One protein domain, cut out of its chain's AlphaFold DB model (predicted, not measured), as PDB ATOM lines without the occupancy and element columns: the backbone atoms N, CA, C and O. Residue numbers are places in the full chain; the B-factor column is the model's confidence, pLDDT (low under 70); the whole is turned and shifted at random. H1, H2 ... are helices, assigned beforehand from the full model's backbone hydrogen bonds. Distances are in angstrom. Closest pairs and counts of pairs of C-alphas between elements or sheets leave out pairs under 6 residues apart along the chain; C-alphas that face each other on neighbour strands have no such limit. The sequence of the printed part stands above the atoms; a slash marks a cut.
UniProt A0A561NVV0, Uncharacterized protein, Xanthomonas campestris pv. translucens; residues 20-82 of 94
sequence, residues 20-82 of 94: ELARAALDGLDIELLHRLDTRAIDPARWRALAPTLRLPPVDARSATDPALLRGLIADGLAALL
ATOM      1  N   GLU A  20     190.869 257.198 123.684       90.38
ATOM      2  CA  GLU A  20     190.434 256.434 122.511       90.38
ATOM      3  C   GLU A  20     191.635 255.944 121.700       90.38
ATOM      4  O   GLU A  20     191.672 254.799 121.254       90.38
ATOM      5  N   LEU A  21     192.653 256.800 121.566       89.81
ATOM      6  CA  LEU A  21     193.906 256.462 120.897       89.81
ATOM      7  C   LEU A  21     194.679 255.415 121.702       89.81
ATOM      8  O   LEU A  21     195.166 254.444 121.133       89.81
ATOM      9  N   ALA A  22     194.727 255.572 123.028       88.38
ATOM     10  CA  ALA A  22     195.308 254.583 123.927       88.38
ATOM     11  C   ALA A  22     194.619 253.217 123.795       88.38
ATOM     12  O   ALA A  22     195.291 252.191 123.692       88.38
ATOM     13  N   ARG A  23     193.281 253.195 123.761       89.62
ATOM     14  CA  ARG A  23     192.515 251.954 123.623       89.62
ATOM     15  C   ARG A  23     192.776 251.278 122.279       89.62
ATOM     16  O   ARG A  23     193.119 250.103 122.259       89.62
ATOM     17  N   ALA A  24     192.694 252.029 121.187       91.38
ATOM     18  CA  ALA A  24     192.934 251.501 119.848       91.38
ATOM     19  C   ALA A  24     194.390 251.041 119.634       91.38
ATOM     20  O   ALA A  24     194.652 250.159 118.816       91.38
ATOM     21  N   ALA A  25     195.353 251.625 120.355       89.81
ATOM     22  CA  ALA A  25     196.744 251.186 120.310       89.81
ATOM     23  C   ALA A  25     196.938 249.838 121.017       89.81
ATOM     24  O   ALA A  25     197.704 249.004 120.539       89.81
ATOM     25  N   LEU A  26     196.225 249.620 122.128       88.38
ATOM     26  CA  LEU A  26     196.228 248.354 122.863       88.38
ATOM     27  C   LEU A  26     195.566 247.219 122.076       88.38
ATOM     28  O   LEU A  26     196.036 246.083 122.138       88.38
ATOM     29  N   ASP A  27     194.504 247.520 121.331       90.06
ATOM     30  CA  ASP A  27     193.859 246.547 120.453       90.06
ATOM     31  C   ASP A  27     194.858 246.103 119.367       90.06
ATOM     32  O   ASP A  27     195.321 246.918 118.577       90.06
ATOM     33  N   GLY A  28     195.226 244.819 119.328       85.06
ATOM     34  CA  GLY A  28     196.201 244.275 118.369       85.06
ATOM     35  C   GLY A  28     197.676 244.464 118.748       85.06
ATOM     36  O   GLY A  28     198.554 244.177 117.932       85.06
ATOM     37  N   LEU A  29     197.974 244.945 119.964       87.31
ATOM     38  CA  LEU A  29     199.348 245.023 120.480       87.31
ATOM     39  C   LEU A  29     200.007 243.640 120.579       87.31
ATOM     40  O   LEU A  29     201.207 243.517 120.376       87.31
ATOM     41  N   ASP A  30     199.235 242.600 120.864       84.81
ATOM     42  CA  ASP A  30     199.683 241.208 120.892       84.81
ATOM     43  C   ASP A  30     200.238 240.740 119.540       84.81
ATOM     44  O   ASP A  30     201.340 240.197 119.486       84.81
ATOM     45  N   ILE A  31     199.517 241.005 118.449       85.94
ATOM     46  CA  ILE A  31     199.953 240.692 117.081       85.94
ATOM     47  C   ILE A  31     201.240 241.452 116.762       85.94
ATOM     48  O   ILE A  31     202.195 240.888 116.233       85.94
ATOM     49  N   GLU A  32     201.286 242.728 117.131       88.50
ATOM     50  CA  GLU A  32     202.452 243.566 116.891       88.50
ATOM     51  C   GLU A  32     203.688 243.077 117.667       88.50
ATOM     52  O   GLU A  32     204.800 243.039 117.137       88.50
ATOM     53  N   LEU A  33     203.490 242.638 118.911       85.06
ATOM     54  CA  LEU A  33     204.535 242.020 119.719       85.06
ATOM     55  C   LEU A  33     205.007 240.698 119.113       85.06
ATOM     56  O   LEU A  33     206.206 240.453 119.113       85.06
ATOM     57  N   LEU A  34     204.114 239.874 118.559       82.25
ATOM     58  CA  LEU A  34     204.503 238.640 117.867       82.25
ATOM     59  C   LEU A  34     205.367 238.908 116.628       82.25
ATOM     60  O   LEU A  34     206.246 238.106 116.323       82.25
ATOM     61  N   HIS A  35     205.146 240.024 115.926       84.75
ATOM     62  CA  HIS A  35     205.971 240.406 114.778       84.75
ATOM     63  C   HIS A  35     207.362 240.913 115.175       84.75
ATOM     64  O   HIS A  35     208.319 240.694 114.435       84.75
ATOM     65  N   ARG A  36     207.480 241.607 116.316       83.12
ATOM     66  CA  ARG A  36     208.736 242.249 116.743       83.12
ATOM     67  C   ARG A  36     209.570 241.422 117.718       83.12
ATOM     68  O   ARG A  36     210.792 241.541 117.723       83.12
ATOM     69  N   LEU A  37     208.938 240.611 118.563       77.81
ATOM     70  CA  LEU A  37     209.632 239.783 119.543       77.81
ATOM     71  C   LEU A  37     210.106 238.486 118.897       77.81
ATOM     72  O   LEU A  37     209.355 237.517 118.775       77.81
ATOM     73  N   ASP A  38     211.397 238.420 118.581       75.81
ATOM     74  CA  ASP A  38     212.033 237.131 118.350       75.81
ATOM     75  C   ASP A  38     212.247 236.416 119.690       75.81
ATOM     76  O   ASP A  38     213.228 236.635 120.400       75.81
ATOM     77  N   THR A  39     211.317 235.524 120.031       69.88
ATOM     78  CA  THR A  39     211.403 234.674 121.231       69.88
ATOM     79  C   THR A  39     212.701 233.869 121.335       69.88
ATOM     80  O   THR A  39     213.090 233.500 122.443       69.88
ATOM     81  N   ARG A  40     213.397 233.607 120.218       71.69
ATOM     82  CA  ARG A  40     214.686 232.897 120.208       71.69
ATOM     83  C   ARG A  40     215.856 233.799 120.594       71.69
ATOM     84  O   ARG A  40     216.884 233.282 121.020       71.69
ATOM     85  N   ALA A  41     215.695 235.110 120.452       71.12
ATOM     86  CA  ALA A  41     216.696 236.111 120.800       71.12
ATOM     87  C   ALA A  41     216.568 236.607 122.254       71.12
ATOM     88  O   ALA A  41     217.445 237.326 122.727       71.12
ATOM     89  N   ILE A  42     215.506 236.225 122.975       73.25
ATOM     90  CA  ILE A  42     215.300 236.634 124.368       73.25
ATOM     91  C   ILE A  42     216.320 235.938 125.271       73.25
ATOM     92  O   ILE A  42     216.326 234.711 125.377       73.25
ATOM     93  N   ASP A  43     217.122 236.727 125.985       73.06
ATOM     94  CA  ASP A  43     218.037 236.223 127.010       73.06
ATOM     95  C   ASP A  43     217.270 235.847 128.301       73.06
ATOM     96  O   ASP A  43     216.753 236.727 129.006       73.06
ATOM     97  N   PRO A  44     217.214 234.552 128.680       72.56
ATOM     98  CA  PRO A  44     216.520 234.111 129.887       72.56
ATOM     99  C   PRO A  44     217.146 234.639 131.186       72.56
ATOM    100  O   PRO A  44     216.441 234.758 132.192       72.56
ATOM    101  N   ALA A  45     218.453 234.919 131.202       74.31
ATOM    102  CA  ALA A  45     219.142 235.458 132.371       74.31
ATOM    103  C   ALA A  45     218.755 236.926 132.593       74.31
ATOM    104  O   ALA A  45     218.370 237.292 133.707       74.31
ATOM    105  N   ARG A  46     218.747 237.729 131.521       72.81
ATOM    106  CA  ARG A  46     218.285 239.127 131.546       72.81
ATOM    107  C   ARG A  46     216.816 239.225 131.955       72.81
ATOM    108  O   ARG A  46     216.469 240.034 132.811       72.81
ATOM    109  N   TRP A  47     215.964 238.338 131.438       73.38
ATOM    110  CA  TRP A  47     214.560 238.252 131.851       73.38
ATOM    111  C   TRP A  47     214.399 238.010 133.357       73.38
ATOM    112  O   TRP A  47     213.658 238.726 134.029       73.38
ATOM    113  N   ARG A  48     215.109 237.017 133.909       73.50
ATOM    114  CA  ARG A  48     215.040 236.710 135.347       73.50
ATOM    115  C   ARG A  48     215.536 237.866 136.211       73.50
ATOM    116  O   ARG A  48     214.994 238.055 137.292       73.50
ATOM    117  N   ALA A  49     216.517 238.632 135.735       71.19
ATOM    118  CA  ALA A  49     217.009 239.823 136.424       71.19
ATOM    119  C   ALA A  49     215.994 240.985 136.420       71.19
ATOM    120  O   ALA A  49     215.979 241.780 137.353       71.19
ATOM    121  N   LEU A  50     215.133 241.074 135.400       70.69
ATOM    122  CA  LEU A  50     214.078 242.093 135.289       70.69
ATOM    123  C   LEU A  50     212.770 241.705 136.016       70.69
ATOM    124  O   LEU A  50     211.886 242.544 136.206       70.69
ATOM    125  N   ALA A  51     212.621 240.442 136.425       68.25
ATOM    126  CA  ALA A  51     211.463 239.956 137.171       68.25
ATOM    127  C   ALA A  51     211.541 240.384 138.655       68.25
ATOM    128  O   ALA A  51     212.623 240.349 139.236       68.25
ATOM    129  N   PRO A  52     210.423 240.769 139.310       66.31
ATOM    130  CA  PRO A  52     209.035 240.431 138.972       66.31
ATOM    131  C   PRO A  52     208.231 241.533 138.258       66.31
ATOM    132  O   PRO A  52     207.048 241.337 137.984       66.31
ATOM    133  N   THR A  53     208.802 242.709 137.978       71.12
ATOM    134  CA  THR A  53     208.074 243.806 137.317       71.12
ATOM    135  C   THR A  53     208.969 244.515 136.313       71.12
ATOM    136  O   THR A  53     209.789 245.354 136.676       71.12
ATOM    137  N   LEU A  54     208.759 244.208 135.034       72.88
ATOM    138  CA  LEU A  54     209.456 244.846 133.927       72.88
ATOM    139  C   LEU A  54     208.874 246.249 133.705       72.88
ATOM    140  O   LEU A  54     207.681 246.402 133.433       72.88
ATOM    141  N   ARG A  55     209.707 247.282 133.861       76.81
ATOM    142  CA  ARG A  55     209.324 248.676 133.612       76.81
ATOM    143  C   ARG A  55     209.963 249.163 132.323       76.81
ATOM    144  O   ARG A  55     211.184 249.183 132.211       76.81
ATOM    145  N   LEU A  56     209.122 249.582 131.384       72.44
ATOM    146  CA  LEU A  56     209.559 250.283 130.184       72.44
ATOM    147  C   LEU A  56     210.156 251.643 130.554       72.44
ATOM    148  O   LEU A  56     209.545 252.357 131.359       72.44
ATOM    149  N   PRO A  57     211.303 252.027 129.962       75.31
ATOM    150  CA  PRO A  57     211.717 253.417 129.947       75.31
ATOM    151  C   PRO A  57     210.580 254.279 129.380       75.31
ATOM    152  O   PRO A  57     209.809 253.799 128.542       75.31
ATOM    153  N   PRO A  58     210.451 255.541 129.812       80.06
ATOM    154  CA  PRO A  58     209.490 256.455 129.215       80.06
ATOM    155  C   PRO A  58     209.710 256.528 127.701       80.06
ATOM    156  O   PRO A  58     210.808 256.846 127.248       80.06
ATOM    157  N   VAL A  59     208.666 256.235 126.930       79.75
ATOM    158  CA  VAL A  59     208.686 256.389 125.473       79.75
ATOM    159  C   VAL A  59     208.057 257.731 125.135       79.75
ATOM    160  O   VAL A  59     206.980 258.057 125.643       79.75
ATOM    161  N   ASP A  60     208.721 258.519 124.292       80.44
ATOM    162  CA  ASP A  60     208.144 259.771 123.817       80.44
ATOM    163  C   ASP A  60     206.991 259.476 122.848       80.44
ATOM    164  O   ASP A  60     207.191 259.107 121.693       80.44
ATOM    165  N   ALA A  61     205.765 259.629 123.347       75.81
ATOM    166  CA  ALA A  61     204.539 259.430 122.586       75.81
ATOM    167  C   ALA A  61     204.030 260.719 121.915       75.81
ATOM    168  O   ALA A  61     202.940 260.709 121.347       75.81
ATOM    169  N   ARG A  62     204.772 261.838 121.953       76.94
ATOM    170  CA  ARG A  62     204.341 263.105 121.324       76.94
ATOM    171  C   ARG A  62     204.152 262.979 119.814       76.94
ATOM    172  O   ARG A  62     203.327 263.686 119.243       76.94
ATOM    173  N   SER A  63     204.904 262.084 119.180       72.00
ATOM    174  CA  SER A  63     204.799 261.766 117.754       72.00
ATOM    175  C   SER A  63     203.669 260.783 117.429       72.00
ATOM    176  O   SER A  63     203.364 260.580 116.256       72.00
ATOM    177  N   ALA A  64     203.026 260.179 118.433       80.44
ATOM    178  CA  ALA A  64     201.978 259.190 118.229       80.44
ATOM    179  C   ALA A  64     200.640 259.868 117.901       80.44
ATOM    180  O   ALA A  64     199.766 260.053 118.750       80.44
ATOM    181  N   THR A  65     200.485 260.261 116.640       84.56
ATOM    182  CA  THR A  65     199.268 260.913 116.141       84.56
ATOM    183  C   THR A  65     198.131 259.935 115.862       84.56
ATOM    184  O   THR A  65     196.975 260.353 115.766       84.56
ATOM    185  N   ASP A  66     198.440 258.643 115.761       91.00
ATOM    186  CA  ASP A  66     197.479 257.578 115.506       91.00
ATOM    187  C   ASP A  66     197.745 256.321 116.367       91.00
ATOM    188  O   ASP A  66     198.814 256.182 116.976       91.00
ATOM    189  N   PRO A  67     196.763 255.403 116.455       91.69
ATOM    190  CA  PRO A  67     196.888 254.195 117.262       91.69
ATOM    191  C   PRO A  67     197.986 253.226 116.811       91.69
ATOM    192  O   PRO A  67     198.578 252.554 117.655       91.69
ATOM    193  N   ALA A  68     198.259 253.131 115.506       91.56
ATOM    194  CA  ALA A  68     199.248 252.200 114.969       91.56
ATOM    195  C   ALA A  68     200.666 252.643 115.340       91.56
ATOM    196  O   ALA A  68     201.473 251.818 115.765       91.56
ATOM    197  N   LEU A  69     200.941 253.948 115.279       90.75
ATOM    198  CA  LEU A  69     202.200 254.532 115.737       90.75
ATOM    199  C   LEU A  69     202.410 254.323 117.239       90.75
ATOM    200  O   LEU A  69     203.484 253.883 117.644       90.75
ATOM    201  N   LEU A  70     201.390 254.577 118.071       90.56
ATOM    202  CA  LEU A  70     201.514 254.340 119.514       90.56
ATOM    203  C   LEU A  70     201.776 252.859 119.822       90.56
ATOM    204  O   LEU A  70     202.621 252.540 120.658       90.56
ATOM    205  N   ARG A  71     201.079 251.949 119.133       91.12
ATOM    206  CA  ARG A  71     201.307 250.504 119.250       91.12
ATOM    207  C   ARG A  71     202.728 250.125 118.837       91.12
ATOM    208  O   ARG A  71     203.372 249.354 119.543       91.12
ATOM    209  N   GLY A  72     203.199 250.720 117.739       90.31
ATOM    210  CA  GLY A  72     204.578 250.713 117.261       90.31
ATOM    211  C   GLY A  72     205.573 250.913 118.395       90.31
ATOM    212  O   GLY A  72     206.277 249.994 118.805       90.31
ATOM    213  N   LEU A  73     205.498 252.108 118.976       89.19
ATOM    214  CA  LEU A  73     206.355 252.584 120.056       89.19
ATOM    215  C   LEU A  73     206.335 251.683 121.298       89.19
ATOM    216  O   LEU A  73     207.384 251.410 121.882       89.19
ATOM    217  N   ILE A  74     205.155 251.207 121.712       86.50
ATOM    218  CA  ILE A  74     205.035 250.307 122.868       86.50
ATOM    219  C   ILE A  74     205.750 248.980 122.589       86.50
ATOM    220  O   ILE A  74     206.512 248.499 123.429       86.50
ATOM    221  N   ALA A  75     205.506 248.383 121.422       88.00
ATOM    222  CA  ALA A  75     206.092 247.098 121.070       88.00
ATOM    223  C   ALA A  75     207.598 247.196 120.782       88.00
ATOM    224  O   ALA A  75     208.330 246.297 121.185       88.00
ATOM    225  N   ASP A  76     208.074 248.293 120.192       87.12
ATOM    226  CA  ASP A  76     209.509 248.568 120.041       87.12
ATOM    227  C   ASP A  76     210.196 248.701 121.407       87.12
ATOM    228  O   ASP A  76     211.232 248.081 121.642       87.12
ATOM    229  N   GLY A  77     209.597 249.437 122.352       84.94
ATOM    230  CA  GLY A  77     210.133 249.567 123.710       84.94
ATOM    231  C   GLY A  77     210.202 248.228 124.453       84.94
ATOM    232  O   GLY A  77     211.191 247.939 125.131       84.94
ATOM    233  N   LEU A  78     209.174 247.384 124.307       82.75
ATOM    234  CA  LEU A  78     209.158 246.031 124.877       82.75
ATOM    235  C   LEU A  78     210.209 245.131 124.231       82.75
ATOM    236  O   LEU A  78     210.905 244.409 124.944       82.75
ATOM    237  N   ALA A  79     210.356 245.194 122.908       82.19
ATOM    238  CA  ALA A  79     211.369 244.436 122.191       82.19
ATOM    239  C   ALA A  79     212.784 244.865 122.585       82.19
ATOM    240  O   ALA A  79     213.614 244.007 122.861       82.19
ATOM    241  N   ALA A  80     213.048 246.168 122.707       81.12
ATOM    242  CA  ALA A  80     214.351 246.690 123.109       81.12
ATOM    243  C   ALA A  80     214.766 246.228 124.516       81.12
ATOM    244  O   ALA A  80     215.923 245.873 124.733       81.12
ATOM    245  N   LEU A  81     213.826 246.164 125.464       78.50
ATOM    246  CA  LEU A  81     214.107 245.641 126.806       78.50
ATOM    247  C   LEU A  81     214.456 244.150 126.825       78.50
ATOM    248  O   LEU A  81     215.185 243.698 127.710       78.50
ATOM    249  N   LEU A  82     213.889 243.385 125.895       75.81
ATOM    250  CA  LEU A  82     214.032 241.932 125.826       75.81
ATOM    251  C   LEU A  82     215.115 241.484 124.839       75.81
ATOM    252  O   LEU A  82     215.491 240.311 124.848       75.81
TER     253      LEU A  82
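What this domain is: This is residues 20 to 82 of the 94 residues of an uncharacterized protein of Xanthomonas campestris pv. translucens (UniProt A0A561NVV0). One long helix, H4, runs through the middle of an elongated loop made by the rest of the printed part: H1 at its first end, H2 crossing one side of it, H3 beyond its last end, and a long stretch without a named element, residues 51 to 66, running back on the side away from H2 to where H4 begins. The printed part has 63 residues, with four named helices in the order H1, H2, H3, H4 and no named strand; the class is all helix. The whole is only just compact, close to loose, with a radius of gyration of the C-alphas of 12.5 A. Its outline is elongated, and the C-alphas span 36 by 22 by 17 A along the three main axes.

How they stand to each other: H4, residues 67 to 82, touches two helices. H2, residues 29 to 36, touches H4, and the closest C-alphas are those of Leu 33 and Ala 75, 5.5 A apart. Their lines stand at a steep tilt of 55 degrees, and they run the same way. H1, residues 20 to 26, touches H4 too, which meets it with residues 67 to 71 alone; the closest C-alphas are those of Ala 25 and Pro 67, 4.3 A apart. H1 and H4 run the same way at a steep tilt of 39 degrees. H1 and H2 meet only through their link. H3, residues 44 to 50, is close to H4 but not clearly touching: the closest C-alphas are those of Trp 47 and Leu 82, 7.1 A apart. The lines of H3 and H4 are only just about perpendicular, at 72 degrees. H3 is apart from H1 and from H2. In H1, H2, H3 and H4 every pair of O i and N i+4 is within hydrogen-bond range.

Where its parts are: H4 is the longest helix, with 16 residues and 22.8 A from first to last C-alpha; it begins at C-alpha 67 (196.888, 254.195, 117.262) and ends at C-alpha 82 (214.032, 241.932, 125.826). H2 has 8 residues and measures 10.5 A from C-alpha 29 to C-alpha 36. H1, 7 residues, measures 9.9 A and begins at C-alpha 20 (190.434, 256.434, 122.511). H3, also 7 residues, measures 9.9 A from C-alpha 44 to C-alpha 50.

The domain as a whole: The two C-alphas farthest apart are those of Glu 20 and Ala 45, at 36.9 A. The printed part has no cut. The link from H1 to H2 is tight, with 2 residues; that from H2 to H3 is short, with 7; that from H3 to H4 is long, with 16. The mean pLDDT of the printed part is 81.1, and the model's confidence is under 70 at residue 39 and at residues 51 to 52.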